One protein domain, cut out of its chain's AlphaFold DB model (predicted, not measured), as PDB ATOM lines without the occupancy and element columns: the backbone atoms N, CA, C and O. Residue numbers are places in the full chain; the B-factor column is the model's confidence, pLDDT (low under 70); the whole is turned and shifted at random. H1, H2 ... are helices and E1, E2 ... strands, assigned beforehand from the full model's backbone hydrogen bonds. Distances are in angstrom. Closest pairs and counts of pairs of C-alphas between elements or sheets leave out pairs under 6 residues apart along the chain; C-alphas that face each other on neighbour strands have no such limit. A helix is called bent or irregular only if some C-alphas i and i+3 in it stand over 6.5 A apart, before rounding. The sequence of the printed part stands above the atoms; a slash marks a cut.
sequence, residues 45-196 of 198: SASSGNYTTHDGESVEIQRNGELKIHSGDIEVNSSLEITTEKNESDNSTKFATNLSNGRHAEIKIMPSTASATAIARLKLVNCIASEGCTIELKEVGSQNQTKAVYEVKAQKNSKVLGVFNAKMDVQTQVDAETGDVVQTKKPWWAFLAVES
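What this domain is: This is residues 45 to 196 of the 198 residues of an uncharacterized protein of uncultured archaeon (UniProt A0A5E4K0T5). A long, strongly twisted sheet curls round helix H1, and the small sheet E5 E6 E7 lies partly face to face with it near one end, the strands crossed. At the other end the long hairpin of E9 and E10 reaches out, with H2 and E12 near its tip. The printed part has 152 residues with two named helices and twelve named strands, in the order E1 E2 E3 E4 E5 E6 E7 H1 E8 E9 E10 E11 H2 E12. The large sheet is branched and mixed, the small one is antiparallel in the order E5 E6 E7, and the class is mostly strand. The whole is compact, with a radius of gyration of the C-alphas of 16.9 A, yet elongated in outline, 59 by 34 by 28 A.

Where its parts are: Find C-alpha 49 at (42.319, 64.408, 57.619), where E1, residues 49 to 52, begins. Next come E2, residues 58 to 64, 19.5 A long, E3, 66 to 71, and E4, 74 to 78. Read on through E5, 82 to 86, E6, 93 to 98, and E7, 104 to 107. H1, residues 111 to 122, starts at C-alpha 111 (48.643, 78.774, 53.947) and is 15.9 A long. After E8, 134 to 140, come E9, 147 to 160, and E10, 164 to 175, each 34.8 A long. E11, 181 to 185, H2, 188 to 192, and E12, 193 to 195, follow; E12 ends at C-alpha 195 (49.000, 103.931, 60.048).

How they stand to each other: Look first at E9, with E8 and E12 on one side and E10 on the other; it bends by 67 degrees at residue 157. Within hydrogen-bond range are N 136 and O 151 across the neighbours E8 and E9, 2.9 A, N 154 and O 170 across E9 and E10, 2.9 A, and N 194 and O 159 across E9 and E12, 2.9 A. E4 and E8 are parallel, with N 137 and O 77 at 2.8 A. Three meanders, each strand the antiparallel neighbour of the one before, are E1 E2 E3 E4, E5 E6 E7 and E8 E9 E10 E11. H1 is on the large sheet; its closest C-alphas to E10 are Ala 118 and Thr 172, 6.1 A. The two sheets form a sandwich, two sheets face to face, their strands at 90 degrees; the closest C-alphas of E7 and E9 are Ala 105 and Ala 148, 6.7 A. H2 is on the same face as H1, and is only just irregular: C-alphas 188 and 191 are 6.8 A apart. In H1 every O i to N i+4 pair is within hydrogen-bond range; in H2 0 of 1 is, with 1 of 2 O i to N i+3 pairs.

The domain as a whole: The C-alphas farthest apart are those of Ser 89 and Val 163, 59.9 A. The printed part has no cut, and the link from H1 to E8, 11 residues, is long. The mean pLDDT of the printed part is 93.6, and residue 196 is under 70.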
ATOM      1  N   SER A  45      40.873  62.735  45.383       86.56
ATOM      2  CA  SER A  45      40.303  63.964  45.941       86.56
ATOM      3  C   SER A  45      40.586  64.013  47.442       86.56
ATOM      4  O   SER A  45      40.342  63.032  48.151       86.56
ATOM      5  N   ALA A  46      41.083  65.148  47.930       86.56
ATOM      6  CA  ALA A  46      41.471  65.310  49.324       86.56
ATOM      7  C   ALA A  46      40.296  64.937  50.238       86.56
ATOM      8  O   ALA A  46      39.177  65.426  50.053       86.56
ATOM      9  N   SER A  47      40.524  64.046  51.197       89.31
ATOM     10  CA  SER A  47      39.556  63.700  52.239       89.31
ATOM     11  C   SER A  47      39.812  64.536  53.489       89.31
ATOM     12  O   SER A  47      40.901  65.075  53.659       89.31
ATOM     13  N   SER A  48      38.832  64.637  54.388       95.12
ATOM     14  CA  SER A  48      39.101  65.237  55.696       95.12
ATOM     15  C   SER A  48      40.183  64.427  56.420       95.12
ATOM     16  O   SER A  48      40.092  63.197  56.465       95.12
ATOM     17  N   GLY A  49      41.198  65.085  56.972       95.19
ATOM     18  CA  GLY A  49      42.319  64.408  57.619       95.19
ATOM     19  C   GLY A  49      43.546  65.291  57.800       95.19
ATOM     20  O   GLY A  49      43.577  66.435  57.354       95.19
ATOM     21  N   ASN A  50      44.558  64.724  58.455       95.94
ATOM     22  CA  ASN A  50      45.849  65.364  58.685       95.94
ATOM     23  C   ASN A  50      46.867  64.865  57.662       95.94
ATOM     24  O   ASN A  50      47.036  63.657  57.477       95.94
ATOM     25  N   TYR A  51      47.564  65.804  57.045       94.50
ATOM     26  CA  TYR A  51      48.550  65.580  56.004       94.50
ATOM     27  C   TYR A  51      49.865  66.245  56.393       94.50
ATOM     28  O   TYR A  51      49.878  67.253  57.097       94.50
ATOM     29  N   THR A  52      50.975  65.692  55.919       93.50
ATOM     30  CA  THR A  52      52.300  66.287  56.104       93.50
ATOM     31  C   THR A  52      52.869  66.658  54.745       93.50
ATOM     32  O   THR A  52      52.868  65.840  53.819       93.50
ATOM     33  N   THR A  53      53.317  67.901  54.612       92.12
ATOM     34  CA  THR A  53      53.927  68.420  53.383       92.12
ATOM     35  C   THR A  53      55.385  67.975  53.280       92.12
ATOM     36  O   THR A  53      55.967  67.457  54.234       92.12
ATOM     37  N   HIS A  54      56.000  68.202  52.120       90.06
ATOM     38  CA  HIS A  54      57.434  67.970  51.924       90.06
ATOM     39  C   HIS A  54      58.322  68.820  52.855       90.06
ATOM     40  O   HIS A  54      59.401  68.379  53.237       90.06
ATOM     41  N   ASP A  55      57.832  69.985  53.291       89.75
ATOM     42  CA  ASP A  55      58.507  70.866  54.254       89.75
ATOM     43  C   ASP A  55      58.318  70.423  55.720       89.75
ATOM     44  O   ASP A  55      58.805  71.076  56.644       89.75
ATOM     45  N   GLY A  56      57.596  69.321  55.961       90.25
ATOM     46  CA  GLY A  56      57.272  68.828  57.304       90.25
ATOM     47  C   GLY A  56      56.138  69.592  57.995       90.25
ATOM     48  O   GLY A  56      55.868  69.365  59.176       90.25
ATOM     49  N   GLU A  57      55.456  70.483  57.279       92.50
ATOM     50  CA  GLU A  57      54.310  71.233  57.787       92.50
ATOM     51  C   GLU A  57      53.084  70.317  57.884       92.50
ATOM     52  O   GLU A  57      52.805  69.521  56.984       92.50
ATOM     53  N   SER A  58      52.355  70.409  58.999       93.62
ATOM     54  CA  SER A  58      51.113  69.659  59.201       93.62
ATOM     55  C   SER A  58      49.929  70.477  58.706       93.62
ATOM     56  O   SER A  58      49.709  71.592  59.174       93.62
ATOM     57  N   VAL A  59      49.164  69.900  57.785       96.06
ATOM     58  CA  VAL A  59      47.986  70.513  57.175       96.06
ATOM     59  C   VAL A  59      46.772  69.657  57.493       96.06
ATOM     60  O   VAL A  59      46.739  68.470  57.171       96.06
ATOM     61  N   GLU A  60      45.761  70.254  58.108       96.81
ATOM     62  CA  GLU A  60      44.482  69.599  58.359       96.81
ATOM     63  C   GLU A  60      43.457  70.074  57.328       96.81
ATOM     64  O   GLU A  60      43.235  71.269  57.140       96.81
ATOM     65  N   ILE A  61      42.813  69.125  56.656       96.25
ATOM     66  CA  ILE A  61      41.721  69.399  55.727       96.25
ATOM     67  C   ILE A  61      40.410  68.999  56.394       96.25
ATOM     68  O   ILE A  61      40.269  67.880  56.888       96.25
ATOM     69  N   GLN A  62      39.424  69.894  56.360       95.69
ATOM     70  CA  GLN A  62      38.065  69.632  56.823       95.69
ATOM     71  C   GLN A  62      37.064  69.945  55.709       95.69
ATOM     72  O   GLN A  62      37.062  71.037  55.142       95.69
ATOM     73  N   ARG A  63      36.183  68.991  55.395       92.44
ATOM     74  CA  ARG A  63      35.098  69.162  54.418       92.44
ATOM     75  C   ARG A  63      33.741  69.116  55.124       92.44
ATOM     76  O   ARG A  63      33.159  68.045  55.270       92.44
ATOM     77  N   ASN A  64      33.234  70.283  55.521       86.94
ATOM     78  CA  ASN A  64      31.917  70.465  56.154       86.94
ATOM     79  C   ASN A  64      31.020  71.348  55.265       86.94
ATOM     80  O   ASN A  64      30.589  72.426  55.666       86.94
ATOM     81  N   GLY A  65      30.786  70.914  54.023       85.88
ATOM     82  CA  GLY A  65      30.103  71.698  52.983       85.88
ATOM     83  C   GLY A  65      31.068  72.577  52.185       85.88
ATOM     84  O   GLY A  65      31.142  72.438  50.969       85.88
ATOM     85  N   GLU A  66      31.868  73.390  52.874       88.81
ATOM     86  CA  GLU A  66      33.013  74.106  52.298       88.81
ATOM     87  C   GLU A  66      34.326  73.407  52.672       88.81
ATOM     88  O   GLU A  66      34.415  72.727  53.704       88.81
ATOM     89  N   LEU A  67      35.335  73.535  51.808       94.12
ATOM     90  CA  LEU A  67      36.666  72.994  52.055       94.12
ATOM     91  C   LEU A  67      37.458  73.991  52.902       94.12
ATOM     92  O   LEU A  67      37.730  75.104  52.457       94.12
ATOM     93  N   LYS A  68      37.846  73.578  54.106       95.81
ATOM     94  CA  LYS A  68      38.714  74.344  54.998       95.81
ATOM     95  C   LYS A  68      40.072  73.679  55.108       95.81
ATOM     96  O   LYS A  68      40.161  72.458  55.235       95.81
ATOM     97  N   ILE A  69      41.113  74.496  55.053       96.50
ATOM     98  CA  ILE A  69      42.505  74.081  55.173       96.50
ATOM     99  C   ILE A  69      43.076  74.798  56.386       96.50
ATOM    100  O   ILE A  69      43.105  76.029  56.422       96.50
ATOM    101  N   HIS A  70      43.529  74.034  57.367       95.69
ATOM    102  CA  HIS A  70      44.195  74.546  58.549       95.69
ATOM    103  C   HIS A  70      45.688  74.258  58.452       95.69
ATOM    104  O   HIS A  70      46.095  73.126  58.188       95.69
ATOM    105  N   SER A  71      46.499  75.284  58.690       94.06
ATOM    106  CA  SER A  71      47.923  75.113  58.956       94.06
ATOM    107  C   SER A  71      48.344  76.002  60.121       94.06
ATOM    108  O   SER A  71      48.315  77.233  60.025       94.06
ATOM    109  N   GLY A  72      48.696  75.376  61.246       90.50
ATOM    110  CA  GLY A  72      48.902  76.082  62.510       90.50
ATOM    111  C   GLY A  72      47.650  76.861  62.926       90.50
ATOM    112  O   GLY A  72      46.556  76.304  62.964       90.50
ATOM    113  N   ASP A  73      47.810  78.159  63.192       90.81
ATOM    114  CA  ASP A  73      46.719  79.062  63.596       90.81
ATOM    115  C   ASP A  73      45.940  79.663  62.411       90.81
ATOM    116  O   ASP A  73      45.073  80.522  62.592       90.81
ATOM    117  N   ILE A  74      46.270  79.263  61.181       93.88
ATOM    118  CA  ILE A  74      45.713  79.858  59.968       93.88
ATOM    119  C   ILE A  74      44.661  78.933  59.376       93.88
ATOM    120  O   ILE A  74      44.948  77.798  59.001       93.88
ATOM    121  N   GLU A  75      43.449  79.464  59.246       95.50
ATOM    122  CA  GLU A  75      42.335  78.842  58.536       95.50
ATOM    123  C   GLU A  75      42.180  79.491  57.156       95.50
ATOM    124  O   GLU A  75      42.105  80.717  57.030       95.50
ATOM    125  N   VAL A  76      42.115  78.661  56.117       96.81
ATOM    126  CA  VAL A  76      41.872  79.079  54.736       96.81
ATOM    127  C   VAL A  76      40.628  78.395  54.212       96.81
ATOM    128  O   VAL A  76      40.533  77.167  54.214       96.81
ATOM    129  N   ASN A  77      39.700  79.194  53.698       97.12
ATOM    130  CA  ASN A  77      38.570  78.671  52.942       97.12
ATOM    131  C   ASN A  77      39.012  78.414  51.503       97.12
ATOM    132  O   ASN A  77      39.691  79.245  50.906       97.12
ATOM    133  N   SER A  78      38.630  77.280  50.932       96.19
ATOM    134  CA  SER A  78      38.924  76.948  49.543       96.19
ATOM    135  C   SER A  78      37.634  76.723  48.775       96.19
ATOM    136  O   SER A  78      36.799  75.903  49.158       96.19
ATOM    137  N   SER A  79      37.501  77.426  47.653       93.06
ATOM    138  CA  SER A  79      36.462  77.154  46.651       93.06
ATOM    139  C   SER A  79      36.910  76.124  45.608       93.06
ATOM    140  O   SER A  79      36.118  75.724  44.757       93.06
ATOM    141  N   LEU A  80      38.172  75.688  45.674       95.12
ATOM    142  CA  LEU A  80      38.778  74.766  44.723       95.12
ATOM    143  C   LEU A  80      38.668  73.307  45.170       95.12
ATOM    144  O   LEU A  80      38.755  72.998  46.363       95.12
ATOM    145  N   GLU A  81      38.533  72.406  44.194       94.06
ATOM    146  CA  GLU A  81      38.659  70.969  44.422       94.06
ATOM    147  C   GLU A  81      40.138  70.591  44.525       94.06
ATOM    148  O   GLU A  81      40.872  70.619  43.538       94.06
ATOM    149  N   ILE A  82      40.559  70.224  45.734       95.50
ATOM    150  CA  ILE A  82      41.937  69.822  46.008       95.50
ATOM    151  C   ILE A  82      42.068  68.311  45.869       95.50
ATOM    152  O   ILE A  82      41.294  67.548  46.456       95.50
ATOM    153  N   THR A  83      43.082  67.887  45.132       95.38
ATOM    154  CA  THR A  83      43.543  66.509  45.036       95.38
ATOM    155  C   THR A  83      44.851  66.348  45.800       95.38
ATOM    156  O   THR A  83      45.626  67.291  45.975       95.38
ATOM    157  N   THR A  84      45.060  65.150  46.334       94.38
ATOM    158  CA  THR A  84      46.270  64.796  47.076       94.38
ATOM    159  C   THR A  84      46.953  63.619  46.414       94.38
ATOM    160  O   THR A  84      46.300  62.619  46.098       94.38
ATOM    161  N   GLU A  85      48.268  63.711  46.280       92.69
ATOM    162  CA  GLU A  85      49.126  62.619  45.840       92.69
ATOM    163  C   GLU A  85      50.161  62.341  46.928       92.69
ATOM    164  O   GLU A  85      50.925  63.221  47.329       92.69
ATOM    165  N   LYS A  86      50.164  61.112  47.449       90.81
ATOM    166  CA  LYS A  86      51.130  60.696  48.462       90.81
ATOM    167  C   LYS A  86      52.369  60.134  47.779       90.81
ATOM    168  O   LYS A  86      52.263  59.176  47.016       90.81
ATOM    169  N   ASN A  87      53.531  60.681  48.105       88.94
ATOM    170  CA  ASN A  87      54.802  60.128  47.670       88.94
ATOM    171  C   ASN A  87      55.271  59.070  48.684       88.94
ATOM    172  O   ASN A  87      55.457  59.341  49.872       88.94
ATOM    173  N   GLU A  88      55.418  57.826  48.225       86.62
ATOM    174  CA  GLU A  88      55.817  56.700  49.080       86.62
ATOM    175  C   GLU A  88      57.274  56.799  49.554       86.62
ATOM    176  O   GLU A  88      57.616  56.233  50.590       86.62
ATOM    177  N   SER A  89      58.125  57.533  48.829       86.56
ATOM    178  CA  SER A  89      59.566  57.597  49.114       86.56
ATOM    179  C   SER A  89      59.902  58.494  50.307       86.56
ATOM    180  O   SER A  89      60.825  58.194  51.060       86.56
ATOM    181  N   ASP A  90      59.164  59.590  50.482       87.62
ATOM    182  CA  ASP A  90      59.408  60.616  51.507       87.62
ATOM    183  C   ASP A  90      58.244  60.760  52.507       87.62
ATOM    184  O   ASP A  90      58.329  61.549  53.448       87.62
ATOM    185  N   ASN A  91      57.166  59.979  52.334       88.56
ATOM    186  CA  ASN A  91      55.924  60.065  53.108       88.56
ATOM    187  C   ASN A  91      55.295  61.477  53.097       88.56
ATOM    188  O   ASN A  91      54.511  61.816  53.987       88.56
ATOM    189  N   SER A  92      55.611  62.289  52.087       90.81
ATOM    190  CA  SER A  92      55.040  63.617  51.892       90.81
ATOM    191  C   SER A  92      53.762  63.555  51.057       90.81
ATOM    192  O   SER A  92      53.518  62.615  50.292       90.81
ATOM    193  N   THR A  93      52.915  64.566  51.226       93.62
ATOM    194  CA  THR A  93      51.715  64.763  50.410       93.62
ATOM    195  C   THR A  93      51.900  65.984  49.523       93.62
ATOM    196  O   THR A  93      52.180  67.078  50.018       93.62
ATOM    197  N   LYS A  94      51.717  65.796  48.217       95.06
ATOM    198  CA  LYS A  94      51.561  66.881  47.250       95.06
ATOM    199  C   LYS A  94      50.087  67.236  47.146       95.06
ATOM    200  O   LYS A  94      49.229  66.351  47.124       95.06
ATOM    201  N   PHE A  95      49.810  68.528  47.075       95.81
ATOM    202  CA  PHE A  95      48.469  69.059  46.887       95.81
ATOM    203  C   PHE A  95      48.375  69.648  45.488       95.81
ATOM    204  O   PHE A  95      49.276  70.363  45.053       95.81
ATOM    205  N   ALA A  96      47.285  69.373  44.790       96.56
ATOM    206  CA  ALA A  96      47.015  69.934  43.477       96.56
ATOM    207  C   ALA A  96      45.544  70.330  43.363       96.56
ATOM    208  O   ALA A  96      44.714  69.975  44.198       96.56
ATOM    209  N   THR A  97      45.221  71.119  42.346       96.44
ATOM    210  CA  THR A  97      43.849  71.513  42.031       96.44
ATOM    211  C   THR A  97      43.638  71.577  40.529       96.44
ATOM    212  O   THR A  97      44.529  71.958  39.764       96.44
ATOM    213  N   ASN A  98      42.414  71.265  40.117       95.69
ATOM    214  CA  ASN A  98      41.966  71.409  38.739       95.69
ATOM    215  C   ASN A  98      41.396  72.808  38.541       95.69
ATOM    216  O   ASN A  98      40.454  73.197  39.229       95.69
ATOM    217  N   LEU A  99      41.980  73.564  37.617       96.38
ATOM    218  CA  LEU A  99      41.497  74.891  37.256       96.38
ATOM    219  C   LEU A  99      40.409  74.799  36.180       96.38
ATOM    220  O   LEU A  99      40.348  73.838  35.409       96.38
ATOM    221  N   SER A 100      39.584  75.838  36.055       95.62
ATOM    222  CA  SER A 100      38.484  75.894  35.080       95.62
ATOM    223  C   SER A 100      38.942  75.812  33.619       95.62
ATOM    224  O   SER A 100      38.170  75.426  32.743       95.62
ATOM    225  N   ASN A 101      40.209  76.138  33.344       93.94
ATOM    226  CA  ASN A 101      40.818  76.008  32.020       93.94
ATOM    227  C   ASN A 101      41.386  74.602  31.735       93.94
ATOM    228  O   ASN A 101      42.025  74.407  30.703       93.94
ATOM    229  N   GLY A 102      41.186  73.642  32.642       93.81
ATOM    230  CA  GLY A 102      41.682  72.272  32.524       93.81
ATOM    231  C   GLY A 102      43.160  72.096  32.875       93.81
ATOM    232  O   GLY A 102      43.672  70.988  32.740       93.81
ATOM    233  N   ARG A 103      43.868  73.149  33.318       94.25
ATOM    234  CA  ARG A 103      45.224  72.993  33.862       94.25
ATOM    235  C   ARG A 103      45.178  72.400  35.266       94.25
ATOM    236  O   ARG A 103      44.360  72.800  36.092       94.25
ATOM    237  N   HIS A 104      46.150  71.542  35.540       94.38
ATOM    238  CA  HIS A 104      46.524  71.157  36.893       94.38
ATOM    239  C   HIS A 104      47.482  72.204  37.460       94.38
ATOM    240  O   HIS A 104      48.476  72.543  36.813       94.38
ATOM    241  N   ALA A 105      47.154  72.742  38.631       96.12
ATOM    242  CA  ALA A 105      48.019  73.644  39.380       96.12
ATOM    243  C   ALA A 105      48.437  72.972  40.686       96.12
ATOM    244  O   ALA A 105      47.591  72.482  41.436       96.12
ATOM    245  N   GLU A 106      49.739  72.945  40.947       96.56
ATOM    246  CA  GLU A 106      50.286  72.373  42.176       96.56
ATOM    247  C   GLU A 106      50.256  73.417  43.298       96.56
ATOM    248  O   GLU A 106      50.696  74.550  43.137       96.56
ATOM    249  N   ILE A 107      49.749  73.059  44.470       97.06
ATOM    250  CA  ILE A 107      49.737  73.948  45.633       97.06
ATOM    251  C   ILE A 107      51.032  73.693  46.403       97.06
ATOM    252  O   ILE A 107      51.095  72.843  47.291       97.06
ATOM    253  N   LYS A 108      52.087  74.408  46.014       96.81
ATOM    254  CA  LYS A 108      53.423  74.292  46.621       96.81
ATOM    255  C   LYS A 108      53.543  75.129  47.882       96.81
ATOM    256  O   LYS A 108      54.172  74.716  48.847       96.81
ATOM    257  N   ILE A 109      52.935  76.310  47.865       97.50
ATOM    258  CA  ILE A 109      52.991  77.257  48.971       97.50
ATOM    259  C   ILE A 109      51.836  76.986  49.913       97.50
ATOM    260  O   ILE A 109      50.677  77.089  49.528       97.50
ATOM    261  N   MET A 110      52.155  76.676  51.163       96.06
ATOM    262  CA  MET A 110      51.146  76.428  52.184       96.06
ATOM    263  C   MET A 110      50.520  77.723  52.715       96.06
ATOM    264  O   MET A 110      51.136  78.797  52.635       96.06
ATOM    265  N   PRO A 111      49.315  77.639  53.318       95.94
ATOM    266  CA  PRO A 111      48.643  78.774  53.947       95.94
ATOM    267  C   PRO A 111      49.522  79.627  54.864       95.94
ATOM    268  O   PRO A 111      49.432  80.855  54.825       95.94
ATOM    269  N   SER A 112      50.392  78.997  55.660       95.25
ATOM    270  CA  SER A 112      51.298  79.684  56.583       95.25
ATOM    271  C   SER A 112      52.217  80.662  55.847       95.25
ATOM    272  O   SER A 112      52.197  81.866  56.114       95.25
ATOM    273  N   THR A 113      52.931  80.168  54.838       96.12
ATOM    274  CA  THR A 113      53.878  80.937  54.025       96.12
ATOM    275  C   THR A 113      53.162  81.988  53.180       96.12
ATOM    276  O   THR A 113      53.579  83.148  53.150       96.12
ATOM    277  N   ALA A 114      52.041  81.632  52.545       96.94
ATOM    278  CA  ALA A 114      51.251  82.581  51.762       96.94
ATOM    279  C   ALA A 114      50.723  83.739  52.624       96.94
ATOM    280  O   ALA A 114      50.804  84.904  52.221       96.94
ATOM    281  N   SER A 115      50.224  83.440  53.829       96.31
ATOM    282  CA  SER A 115      49.734  84.460  54.758       96.31
ATOM    283  C   SER A 115      50.858  85.379  55.238       96.31
ATOM    284  O   SER A 115      50.677  86.595  55.251       96.31
ATOM    285  N   ALA A 116      52.043  84.839  55.542       96.50
ATOM    286  CA  ALA A 116      53.201  85.625  55.951       96.50
ATOM    287  C   ALA A 116      53.630  86.597  54.841       96.50
ATOM    288  O   ALA A 116      53.784  87.799  55.087       96.50
ATOM    289  N   THR A 117      53.723  86.112  53.599       97.75
ATOM    290  CA  THR A 117      54.008  86.944  52.418       97.75
ATOM    291  C   THR A 117      52.958  88.040  52.243       97.75
ATOM    292  O   THR A 117      53.290  89.206  52.000       97.75
ATOM    293  N   ALA A 118      51.681  87.699  52.417       97.12
ATOM    294  CA  ALA A 118      50.583  88.646  52.308       97.12
ATOM    295  C   ALA A 118      50.614  89.729  53.400       97.12
ATOM    296  O   ALA A 118      50.500  90.916  53.088       97.12
ATOM    297  N   ILE A 119      50.814  89.340  54.660       95.25
ATOM    298  CA  ILE A 119      50.931  90.230  55.825       95.25
ATOM    299  C   ILE A 119      52.088  91.211  55.618       95.25
ATOM    300  O   ILE A 119      51.895  92.426  55.738       95.25
ATOM    301  N   ALA A 120      53.255  90.711  55.198       96.12
ATOM    302  CA  ALA A 120      54.420  91.537  54.893       96.12
ATOM    303  C   ALA A 120      54.127  92.540  53.766       96.12
ATOM    304  O   ALA A 120      54.425  93.733  53.880       96.12
ATOM    305  N   ARG A 121      53.471  92.094  52.686       95.94
ATOM    306  CA  ARG A 121      53.117  92.958  51.550       95.94
ATOM    307  C   ARG A 121      52.086  94.027  51.914       95.94
ATOM    308  O   ARG A 121      52.139  95.168  51.428       95.94
ATOM    309  N   LEU A 122      51.123  93.667  52.753       93.50
ATOM    310  CA  LEU A 122      50.058  94.554  53.200       93.50
ATOM    311  C   LEU A 122      50.490  95.479  54.340       93.50
ATOM    312  O   LEU A 122      49.816  96.488  54.543       93.50
ATOM    313  N   LYS A 123      51.646  95.225  54.972       92.25
ATOM    314  CA  LYS A 123      52.116  95.908  56.188       92.25
ATOM    315  C   LYS A 123      51.101  95.761  57.325       92.25
ATOM    316  O   LYS A 123      50.663  96.741  57.934       92.25
ATOM    317  N   LEU A 124      50.654  94.527  57.530       90.75
ATOM    318  CA  LEU A 124      49.820  94.142  58.664       90.75
ATOM    319  C   LEU A 124      50.726  93.624  59.785       90.75
ATOM    320  O   LEU A 124      51.815  93.124  59.512       90.75
ATOM    321  N   VAL A 125      50.286  93.756  61.036       88.31
ATOM    322  CA  VAL A 125      50.983  93.160  62.190       88.31
ATOM    323  C   VAL A 125      50.632  91.676  62.287       88.31
ATOM    324  O   VAL A 125      51.501  90.830  62.460       88.31
ATOM    325  N   ASN A 126      49.349  91.367  62.124       89.31
ATOM    326  CA  ASN A 126      48.783  90.029  62.137       89.31
ATOM    327  C   ASN A 126      47.550  89.982  61.213       89.31
ATOM    328  O   ASN A 126      47.093  91.004  60.696       89.31
ATOM    329  N   CYS A 127      47.042  88.777  60.969       89.69
ATOM    330  CA  CYS A 127      45.802  88.545  60.239       89.69
ATOM    331  C   CYS A 127      44.831  87.827  61.177       89.69
ATOM    332  O   CYS A 127      44.914  86.613  61.341       89.69
ATOM    333  N   ILE A 128      43.948  88.584  61.834       89.75
ATOM    334  CA  ILE A 128      42.970  88.037  62.780       89.75
ATOM    335  C   ILE A 128      41.583  88.025  62.132       89.75
ATOM    336  O   ILE A 128      41.086  89.060  61.682       89.75
ATOM    337  N   ALA A 129      40.920  86.864  62.138       88.31
ATOM    338  CA  ALA A 129      39.582  86.703  61.566       88.31
ATOM    339  C   ALA A 129      38.535  87.642  62.197       88.31
ATOM    340  O   ALA A 129      37.728  88.243  61.487       88.31
ATOM    341  N   SER A 130      38.587  87.853  63.520       86.75
ATOM    342  CA  SER A 130      37.687  88.777  64.231       86.75
ATOM    343  C   SER A 130      37.896  90.252  63.873       86.75
ATOM    344  O   SER A 130      37.010  91.066  64.123       86.75
ATOM    345  N   GLU A 131      39.039  90.604  63.283       87.31
ATOM    346  CA  GLU A 131      39.349  91.962  62.814       87.31
ATOM    347  C   GLU A 131      39.059  92.144  61.315       87.31
ATOM    348  O   GLU A 131      39.417  93.154  60.712       87.31
ATOM    349  N   GLY A 132      38.379  91.172  60.700       89.81
ATOM    350  CA  GLY A 132      38.022  91.214  59.286       89.81
ATOM    351  C   GLY A 132      39.160  90.799  58.358       89.81
ATOM    352  O   GLY A 132      39.140  91.177  57.186       89.81
ATOM    353  N   CYS A 133      40.148  90.046  58.856       94.56
ATOM    354  CA  CYS A 133      41.110  89.378  57.989       94.56
ATOM    355  C   CYS A 133      40.540  88.048  57.481       94.56
ATOM    356  O   CYS A 133      40.133  87.204  58.274       94.56
ATOM    357  N   THR A 134      40.509  87.844  56.170       96.62
ATOM    358  CA  THR A 134      40.060  86.593  55.556       96.62
ATOM    359  C   THR A 134      41.096  86.089  54.567       96.62
ATOM    360  O   THR A 134      41.715  86.877  53.848       96.62
ATOM    361  N   ILE A 135      41.284  84.770  54.540       97.38
ATOM    362  CA  ILE A 135      42.192  84.091  53.618       97.38
ATOM    363  C   ILE A 135      41.386  83.060  52.837       97.38
ATOM    364  O   ILE A 135      40.694  82.220  53.417       97.38
ATOM    365  N   GLU A 136      41.464  83.145  51.515       97.88
ATOM    366  CA  GLU A 136      40.736  82.269  50.605       97.88
ATOM    367  C   GLU A 136      41.677  81.730  49.526       97.88
ATOM    368  O   GLU A 136      42.365  82.504  48.860       97.88
ATOM    369  N   LEU A 137      41.698  80.415  49.329       98.00
ATOM    370  CA  LEU A 137      42.325  79.789  48.170       98.00
ATOM    371  C   LEU A 137      41.294  79.713  47.044       98.00
ATOM    372  O   LEU A 137      40.248  79.073  47.177       98.00
ATOM    373  N   LYS A 138      41.589  80.375  45.929       97.50
ATOM    374  CA  LYS A 138      40.675  80.437  44.790       97.50
ATOM    375  C   LYS A 138      41.406  80.577  43.470       97.50
ATOM    376  O   LYS A 138      42.595  80.876  43.404       97.50
ATOM    377  N   GLU A 139      40.649  80.419  42.402       97.38
ATOM    378  CA  GLU A 139      41.121  80.642  41.051       97.38
ATOM    379  C   GLU A 139      40.978  82.118  40.651       97.38
ATOM    380  O   GLU A 139      39.960  82.762  40.923       97.38
ATOM    381  N   VAL A 140      41.993  82.666  39.983       96.56
ATOM    382  CA  VAL A 140      41.946  83.997  39.359       96.56
ATOM    383  C   VAL A 140      42.548  83.968  37.959       96.56
ATOM    384  O   VAL A 140      43.375  83.120  37.637       96.56
ATOM    385  N   GLY A 141      42.172  84.945  37.135       94.44
ATOM    386  CA  GLY A 141      42.661  85.093  35.764       94.44
ATOM    387  C   GLY A 141      41.578  84.810  34.728       94.44
ATOM    388  O   GLY A 141      40.392  84.735  35.045       94.44
ATOM    389  N   SER A 142      41.983  84.724  33.463       91.81
ATOM    390  CA  SER A 142      41.083  84.419  32.352       91.81
ATOM    391  C   SER A 142      41.797  83.556  31.314       91.81
ATOM    392  O   SER A 142      42.963  83.801  30.991       91.81
ATOM    393  N   GLN A 143      41.081  82.565  30.775       88.81
ATOM    394  CA  GLN A 143      41.540  81.674  29.705       88.81
ATOM    395  C   GLN A 143      42.893  80.998  30.020       88.81
ATOM    396  O   GLN A 143      42.993  80.156  30.911       88.81
ATOM    397  N   ASN A 144      43.954  81.363  29.294       88.81
ATOM    398  CA  ASN A 144      45.271  80.730  29.397       88.81
ATOM    399  C   ASN A 144      46.119  81.259  30.568       88.81
ATOM    400  O   ASN A 144      47.176  80.701  30.851       88.81
ATOM    401  N   GLN A 145      45.679  82.322  31.250       91.69
ATOM    402  CA  GLN A 145      46.406  82.951  32.363       91.69
ATOM    403  C   GLN A 145      45.769  82.676  33.731       91.69
ATOM    404  O   GLN A 145      46.018  83.399  34.693       91.69
ATOM    405  N   THR A 146      44.930  81.649  33.816       95.62
ATOM    406  CA  THR A 146      44.307  81.215  35.064       95.62
ATOM    407  C   THR A 146      45.332  80.609  36.024       95.62
ATOM    408  O   THR A 146      46.204  79.844  35.601       95.62
ATOM    409  N   LYS A 147      45.213  80.950  37.309       96.81
ATOM    410  CA  LYS A 147      46.098  80.523  38.400       96.81
ATOM    411  C   LYS A 147      45.310  80.253  39.680       96.81
ATOM    412  O   LYS A 147      44.316  80.933  39.939       96.81
ATOM    413  N   ALA A 148      45.803  79.334  40.508       97.94
ATOM    414  CA  ALA A 148      45.386  79.215  41.902       97.94
ATOM    415  C   ALA A 148      46.142  80.248  42.753       97.94
ATOM    416  O   ALA A 148      47.367  80.347  42.680       97.94
ATOM    417  N   VAL A 149      45.419  81.036  43.548       98.38
ATOM    418  CA  VAL A 149      46.006  82.062  44.414       98.38
ATOM    419  C   VAL A 149      45.383  82.041  45.801       98.38
ATOM    420  O   VAL A 149      44.178  81.839  45.961       98.38
ATOM    421  N   TYR A 150      46.203  82.351  46.795       98.31
ATOM    422  CA  TYR A 150      45.749  82.755  48.115       98.31
ATOM    423  C   TYR A 150      45.391  84.237  48.084       98.31
ATOM    424  O   TYR A 150      46.255  85.100  47.916       98.31
ATOM    425  N   GLU A 151      44.112  84.553  48.233       98.31
ATOM    426  CA  GLU A 151      43.624  85.911  48.411       98.31
ATOM    427  C   GLU A 151      43.487  86.220  49.900       98.31
ATOM    428  O   GLU A 151      42.669  85.629  50.597       98.31
ATOM    429  N   VAL A 152      44.265  87.191  50.369       97.81
ATOM    430  CA  VAL A 152      44.150  87.739  51.721       97.81
ATOM    431  C   VAL A 152      43.465  89.093  51.634       97.81
ATOM    432  O   VAL A 152      43.954  89.992  50.942       97.81
ATOM    433  N   LYS A 153      42.345  89.248  52.337       97.38
ATOM    434  CA  LYS A 153      41.650  90.524  52.542       97.38
ATOM    435  C   LYS A 153      41.764  90.909  54.003       97.38
ATOM    436  O   LYS A 153      41.637  90.055  54.865       97.38
ATOM    437  N   ALA A 154      41.981  92.185  54.281       96.31
ATOM    438  CA  ALA A 154      41.991  92.699  55.640       96.31
ATOM    439  C   ALA A 154      41.424  94.114  55.677       96.31
ATOM    440  O   ALA A 154      41.593  94.888  54.731       96.31
ATOM    441  N   GLN A 155      40.800  94.465  56.797       93.50
ATOM    442  CA  GLN A 155      40.385  95.828  57.082       93.50
ATOM    443  C   GLN A 155      41.375  96.466  58.056       93.50
ATOM    444  O   GLN A 155      41.637  95.936  59.130       93.50
ATOM    445  N   LYS A 156      41.934  97.623  57.691       89.94
ATOM    446  CA  LYS A 156      42.884  98.363  58.528       89.94
ATOM    447  C   LYS A 156      42.311  99.718  58.914       89.94
ATOM    448  O   LYS A 156      41.804 100.459  58.070       89.94
ATOM    449  N   ASN A 157      42.427 100.059  60.193       90.62
ATOM    450  CA  ASN A 157      42.155 101.409  60.674       90.62
ATOM    451  C   ASN A 157      43.326 102.326  60.303       90.62
ATOM    452  O   ASN A 157      44.494 101.931  60.315       90.62
ATOM    453  N   SER A 158      43.023 103.546  59.879       90.44
ATOM    454  CA  SER A 158      44.022 104.503  59.409       90.44
ATOM    455  C   SER A 158      43.570 105.934  59.644       90.44
ATOM    456  O   SER A 158      42.377 106.214  59.743       90.44
ATOM    457  N   LYS A 159      44.530 106.859  59.709       92.06
ATOM    458  CA  LYS A 159      44.248 108.294  59.793       92.06
ATOM    459  C   LYS A 159      44.636 108.982  58.496       92.06
ATOM    460  O   LYS A 159      45.820 109.155  58.211       92.06
ATOM    461  N   VAL A 160      43.646 109.406  57.720       91.62
ATOM    462  CA  VAL A 160      43.870 110.188  56.499       91.62
ATOM    463  C   VAL A 160      44.346 111.581  56.904       91.62
ATOM    464  O   VAL A 160      43.679 112.268  57.685       91.62
ATOM    465  N   LEU A 161      45.533 111.967  56.421       89.50
ATOM    466  CA  LEU A 161      46.215 113.219  56.781       89.50
ATOM    467  C   LEU A 161      46.427 113.402  58.299       89.50
ATOM    468  O   LEU A 161      46.573 114.521  58.776       89.50
ATOM    469  N   GLY A 162      46.399 112.314  59.076       87.81
ATOM    470  CA  GLY A 162      46.556 112.346  60.534       87.81
ATOM    471  C   GLY A 162      45.334 112.823  61.334       87.81
ATOM    472  O   GLY A 162      45.357 112.720  62.559       87.81
ATOM    473  N   VAL A 163      44.261 113.288  60.682       91.62
ATOM    474  CA  VAL A 163      43.100 113.902  61.363       91.62
ATOM    475  C   VAL A 163      41.839 113.045  61.259       91.62
ATOM    476  O   VAL A 163      41.091 112.929  62.228       91.62
ATOM    477  N   PHE A 164      41.602 112.405  60.111       91.25
ATOM    478  CA  PHE A 164      40.349 111.694  59.852       91.25
ATOM    479  C   PHE A 164      40.528 110.186  59.997       91.25
ATOM    480  O   PHE A 164      41.251 109.573  59.212       91.25
ATOM    481  N   ASN A 165      39.854 109.580  60.977       93.06
ATOM    482  CA  ASN A 165      39.803 108.124  61.101       93.06
ATOM    483  C   ASN A 165      39.033 107.538  59.908       93.06
ATOM    484  O   ASN A 165      37.893 107.922  59.651       93.06
ATOM    485  N   ALA A 166      39.650 106.597  59.206       92.38
ATOM    486  CA  ALA A 166      39.070 105.881  58.085       92.38
ATOM    487  C   ALA A 166      39.433 104.397  58.172       92.38
ATOM    488  O   ALA A 166      40.492 104.025  58.677       92.38
ATOM    489  N   LYS A 167      38.552 103.552  57.643       91.94
ATOM    490  CA  LYS A 167      38.819 102.131  57.434       91.94
ATOM    491  C   LYS A 167      39.234 101.931  55.982       91.94
ATOM    492  O   LYS A 167      38.536 102.406  55.088       91.94
ATOM    493  N   MET A 168      40.367 101.274  55.747       92.12
ATOM    494  CA  MET A 168      40.752 100.812  54.413       92.12
ATOM    495  C   MET A 168      40.610  99.309  54.314       92.12
ATOM    496  O   MET A 168      41.163  98.579  55.134       92.12
ATOM    497  N   ASP A 169      39.958  98.867  53.249       94.88
ATOM    498  CA  ASP A 169      40.006  97.476  52.840       94.88
ATOM    499  C   ASP A 169      41.227  97.291  51.940       94.88
ATOM    500  O   ASP A 169      41.415  97.993  50.937       94.88
ATOM    501  N   VAL A 170      42.097  96.370  52.334       96.44
ATOM    502  CA  VAL A 170      43.300  96.015  51.593       96.44
ATOM    503  C   VAL A 170      43.239  94.552  51.206       96.44
ATOM    504  O   VAL A 170      42.709  93.713  51.931       96.44
ATOM    505  N   GLN A 171      43.783  94.246  50.038       97.69
ATOM    506  CA  GLN A 171      43.761  92.898  49.500       97.69
ATOM    507  C   GLN A 171      45.090  92.587  48.827       97.69
ATOM    508  O   GLN A 171      45.661  93.437  48.139       97.69
ATOM    509  N   THR A 172      45.562  91.357  48.966       98.25
ATOM    510  CA  THR A 172      46.688  90.848  48.187       98.25
ATOM    511  C   THR A 172      46.426  89.419  47.733       98.25
ATOM    512  O   THR A 172      45.707  88.677  48.393       98.25
ATOM    513  N   GLN A 173      46.975  89.060  46.582       98.44
ATOM    514  CA  GLN A 173      46.902  87.725  46.002       98.44
ATOM    515  C   GLN A 173      48.317  87.173  45.886       98.44
ATOM    516  O   GLN A 173      49.191  87.856  45.344       98.44
ATOM    517  N   VAL A 174      48.526  85.971  46.407       98.56
ATOM    518  CA  VAL A 174      49.802  85.252  46.397       98.56
ATOM    519  C   VAL A 174      49.629  83.981  45.574       98.56
ATOM    520  O   VAL A 174      48.673  83.242  45.786       98.56
ATOM    521  N   ASP A 175      50.516  83.756  44.613       98.31
ATOM    522  CA  ASP A 175      50.512  82.576  43.748       98.31
ATOM    523  C   ASP A 175      50.757  81.303  44.577       98.31
ATOM    524  O   ASP A 175      51.720  81.242  45.343       98.31
ATOM    525  N   ALA A 176      49.879  80.302  44.455       98.00
ATOM    526  CA  ALA A 176      49.991  79.056  45.215       98.00
ATOM    527  C   ALA A 176      51.126  78.140  44.713       98.00
ATOM    528  O   ALA A 176      51.592  77.281  45.462       98.00
ATOM    529  N   GLU A 177      51.594  78.330  43.474       97.25
ATOM    530  CA  GLU A 177      52.708  77.576  42.887       97.25
ATOM    531  C   GLU A 177      54.057  78.221  43.228       97.25
ATOM    532  O   GLU A 177      55.020  77.513  43.519       97.25
ATOM    533  N   THR A 178      54.151  79.555  43.172       97.50
ATOM    534  CA  THR A 178      55.451  80.255  43.272       97.50
ATOM    535  C   THR A 178      55.656  81.036  44.564       97.50
ATOM    536  O   THR A 178      56.794  81.275  44.957       97.50
ATOM    537  N   GLY A 179      54.578  81.451  45.229       97.44
ATOM    538  CA  GLY A 179      54.639  82.324  46.404       97.44
ATOM    539  C   GLY A 179      54.794  83.802  46.061       97.44
ATOM    540  O   GLY A 179      54.899  84.634  46.963       97.44
ATOM    541  N   ASP A 180      54.770  84.150  44.774       98.00
ATOM    542  CA  ASP A 180      54.886  85.531  44.328       98.00
ATOM    543  C   ASP A 180      53.587  86.308  44.535       98.00
ATOM    544  O   ASP A 180      52.474  85.797  44.390       98.00
ATOM    545  N   VAL A 181      53.718  87.605  44.804       98.25
ATOM    546  CA  VAL A 181      52.565  88.506  44.870       98.25
ATOM    547  C   VAL A 181      52.084  88.826  43.454       98.25
ATOM    548  O   VAL A 181      52.727  89.581  42.726       98.25
ATOM    549  N   VAL A 182      50.907  88.318  43.094       97.38
ATOM    550  CA  VAL A 182      50.276  88.540  41.782       97.38
ATOM    551  C   VAL A 182      49.617  89.915  41.712       97.38
ATOM    552  O   VAL A 182      49.738  90.636  40.722       97.38
ATOM    553  N   GLN A 183      48.898  90.298  42.768       97.50
ATOM    554  CA  GLN A 183      48.145  91.548  42.798       97.50
ATOM    555  C   GLN A 183      48.037  92.082  44.222       97.50
ATOM    556  O   GLN A 183      47.820  91.331  45.164       97.50
ATOM    557  N   THR A 184      48.113  93.402  44.375       97.62
ATOM    558  CA  THR A 184      47.795  94.088  45.632       97.62
ATOM    559  C   THR A 184      46.812  95.215  45.337       97.62
ATOM    560  O   THR A 184      47.104  96.085  44.517       97.62
ATOM    561  N   LYS A 185      45.657  95.223  46.006       97.06
ATOM    562  CA  LYS A 185      44.667  96.303  45.929       97.06
ATOM    563  C   LYS A 185      44.670  97.083  47.236       97.06
ATOM    564  O   LYS A 185      44.535  96.512  48.317       97.06
ATOM    565  N   LYS A 186      44.835  98.396  47.117       95.50
ATOM    566  CA  LYS A 186      44.725  99.371  48.205       95.50
ATOM    567  C   LYS A 186      43.969 100.586  47.665       95.50
ATOM    568  O   LYS A 186      44.073 100.859  46.464       95.50
ATOM    569  N   PRO A 187      43.219 101.319  48.498       94.75
ATOM    570  CA  PRO A 187      42.588 102.550  48.050       94.75
ATOM    571  C   PRO A 187      43.648 103.589  47.664       94.75
ATOM    572  O   PRO A 187      44.724 103.643  48.257       94.75
ATOM    573  N   TRP A 188      43.339 104.448  46.692       93.50
ATOM    574  CA  TRP A 188      44.278 105.460  46.183       93.50
ATOM    575  C   TRP A 188      44.777 106.421  47.275       93.50
ATOM    576  O   TRP A 188      45.925 106.860  47.253       93.50
ATOM    577  N   TRP A 189      43.936 106.708  48.270       92.56
ATOM    578  CA  TRP A 189      44.265 107.573  49.400       92.56
ATOM    579  C   TRP A 189      45.140 106.891  50.459       92.56
ATOM    580  O   TRP A 189      45.584 107.568  51.382       92.56
ATOM    581  N   ALA A 190      45.445 105.590  50.339       91.81
ATOM    582  CA  ALA A 190      46.328 104.885  51.276       91.81
ATOM    583  C   ALA A 190      47.730 105.515  51.351       91.81
ATOM    584  O   ALA A 190      48.400 105.404  52.369       91.81
ATOM    585  N   PHE A 191      48.161 106.218  50.298       90.56
ATOM    586  CA  PHE A 191      49.402 106.994  50.304       90.56
ATOM    587  C   PHE A 191      49.366 108.201  51.261       90.56
ATOM    588  O   PHE A 191      50.397 108.605  51.786       90.56
ATOM    589  N   LEU A 192      48.183 108.772  51.499       90.19
ATOM    590  CA  LEU A 192      47.966 109.921  52.388       90.19
ATOM    591  C   LEU A 192      47.628 109.507  53.826       90.19
ATOM    592  O   LEU A 192      47.408 110.358  54.691       90.19
ATOM    593  N   ALA A 193      47.506 108.205  54.068       89.19
ATOM    594  CA  ALA A 193      47.123 107.661  55.350       89.19
ATOM    595  C   ALA A 193      48.358 107.400  56.213       89.19
ATOM    596  O   ALA A 193      49.335 106.798  55.768       89.19
ATOM    597  N   VAL A 194      48.288 107.821  57.474       84.19
ATOM    598  CA  VAL A 194      49.222 107.387  58.510       84.19
ATOM    599  C   VAL A 194      48.609 106.182  59.203       84.19
ATOM    600  O   VAL A 194      47.428 106.186  59.570       84.19
ATOM    601  N   GLU A 195      49.415 105.141  59.359       76.69
ATOM    602  CA  GLU A 195      49.000 103.931  60.048       76.69
ATOM    603  C   GLU A 195      48.744 104.261  61.522       76.69
ATOM    604  O   GLU A 195      49.610 104.790  62.219       76.69
ATOM    605  N   SER A 196      47.527 103.995  61.997       69.25
ATOM    606  CA  SER A 196      47.256 104.010  63.429       69.25
ATOM    607  C   SER A 196      47.740 102.682  63.990       69.25
ATOM    608  O   SER A 196      47.178 101.651  63.627       69.25
TER     609      SER A 196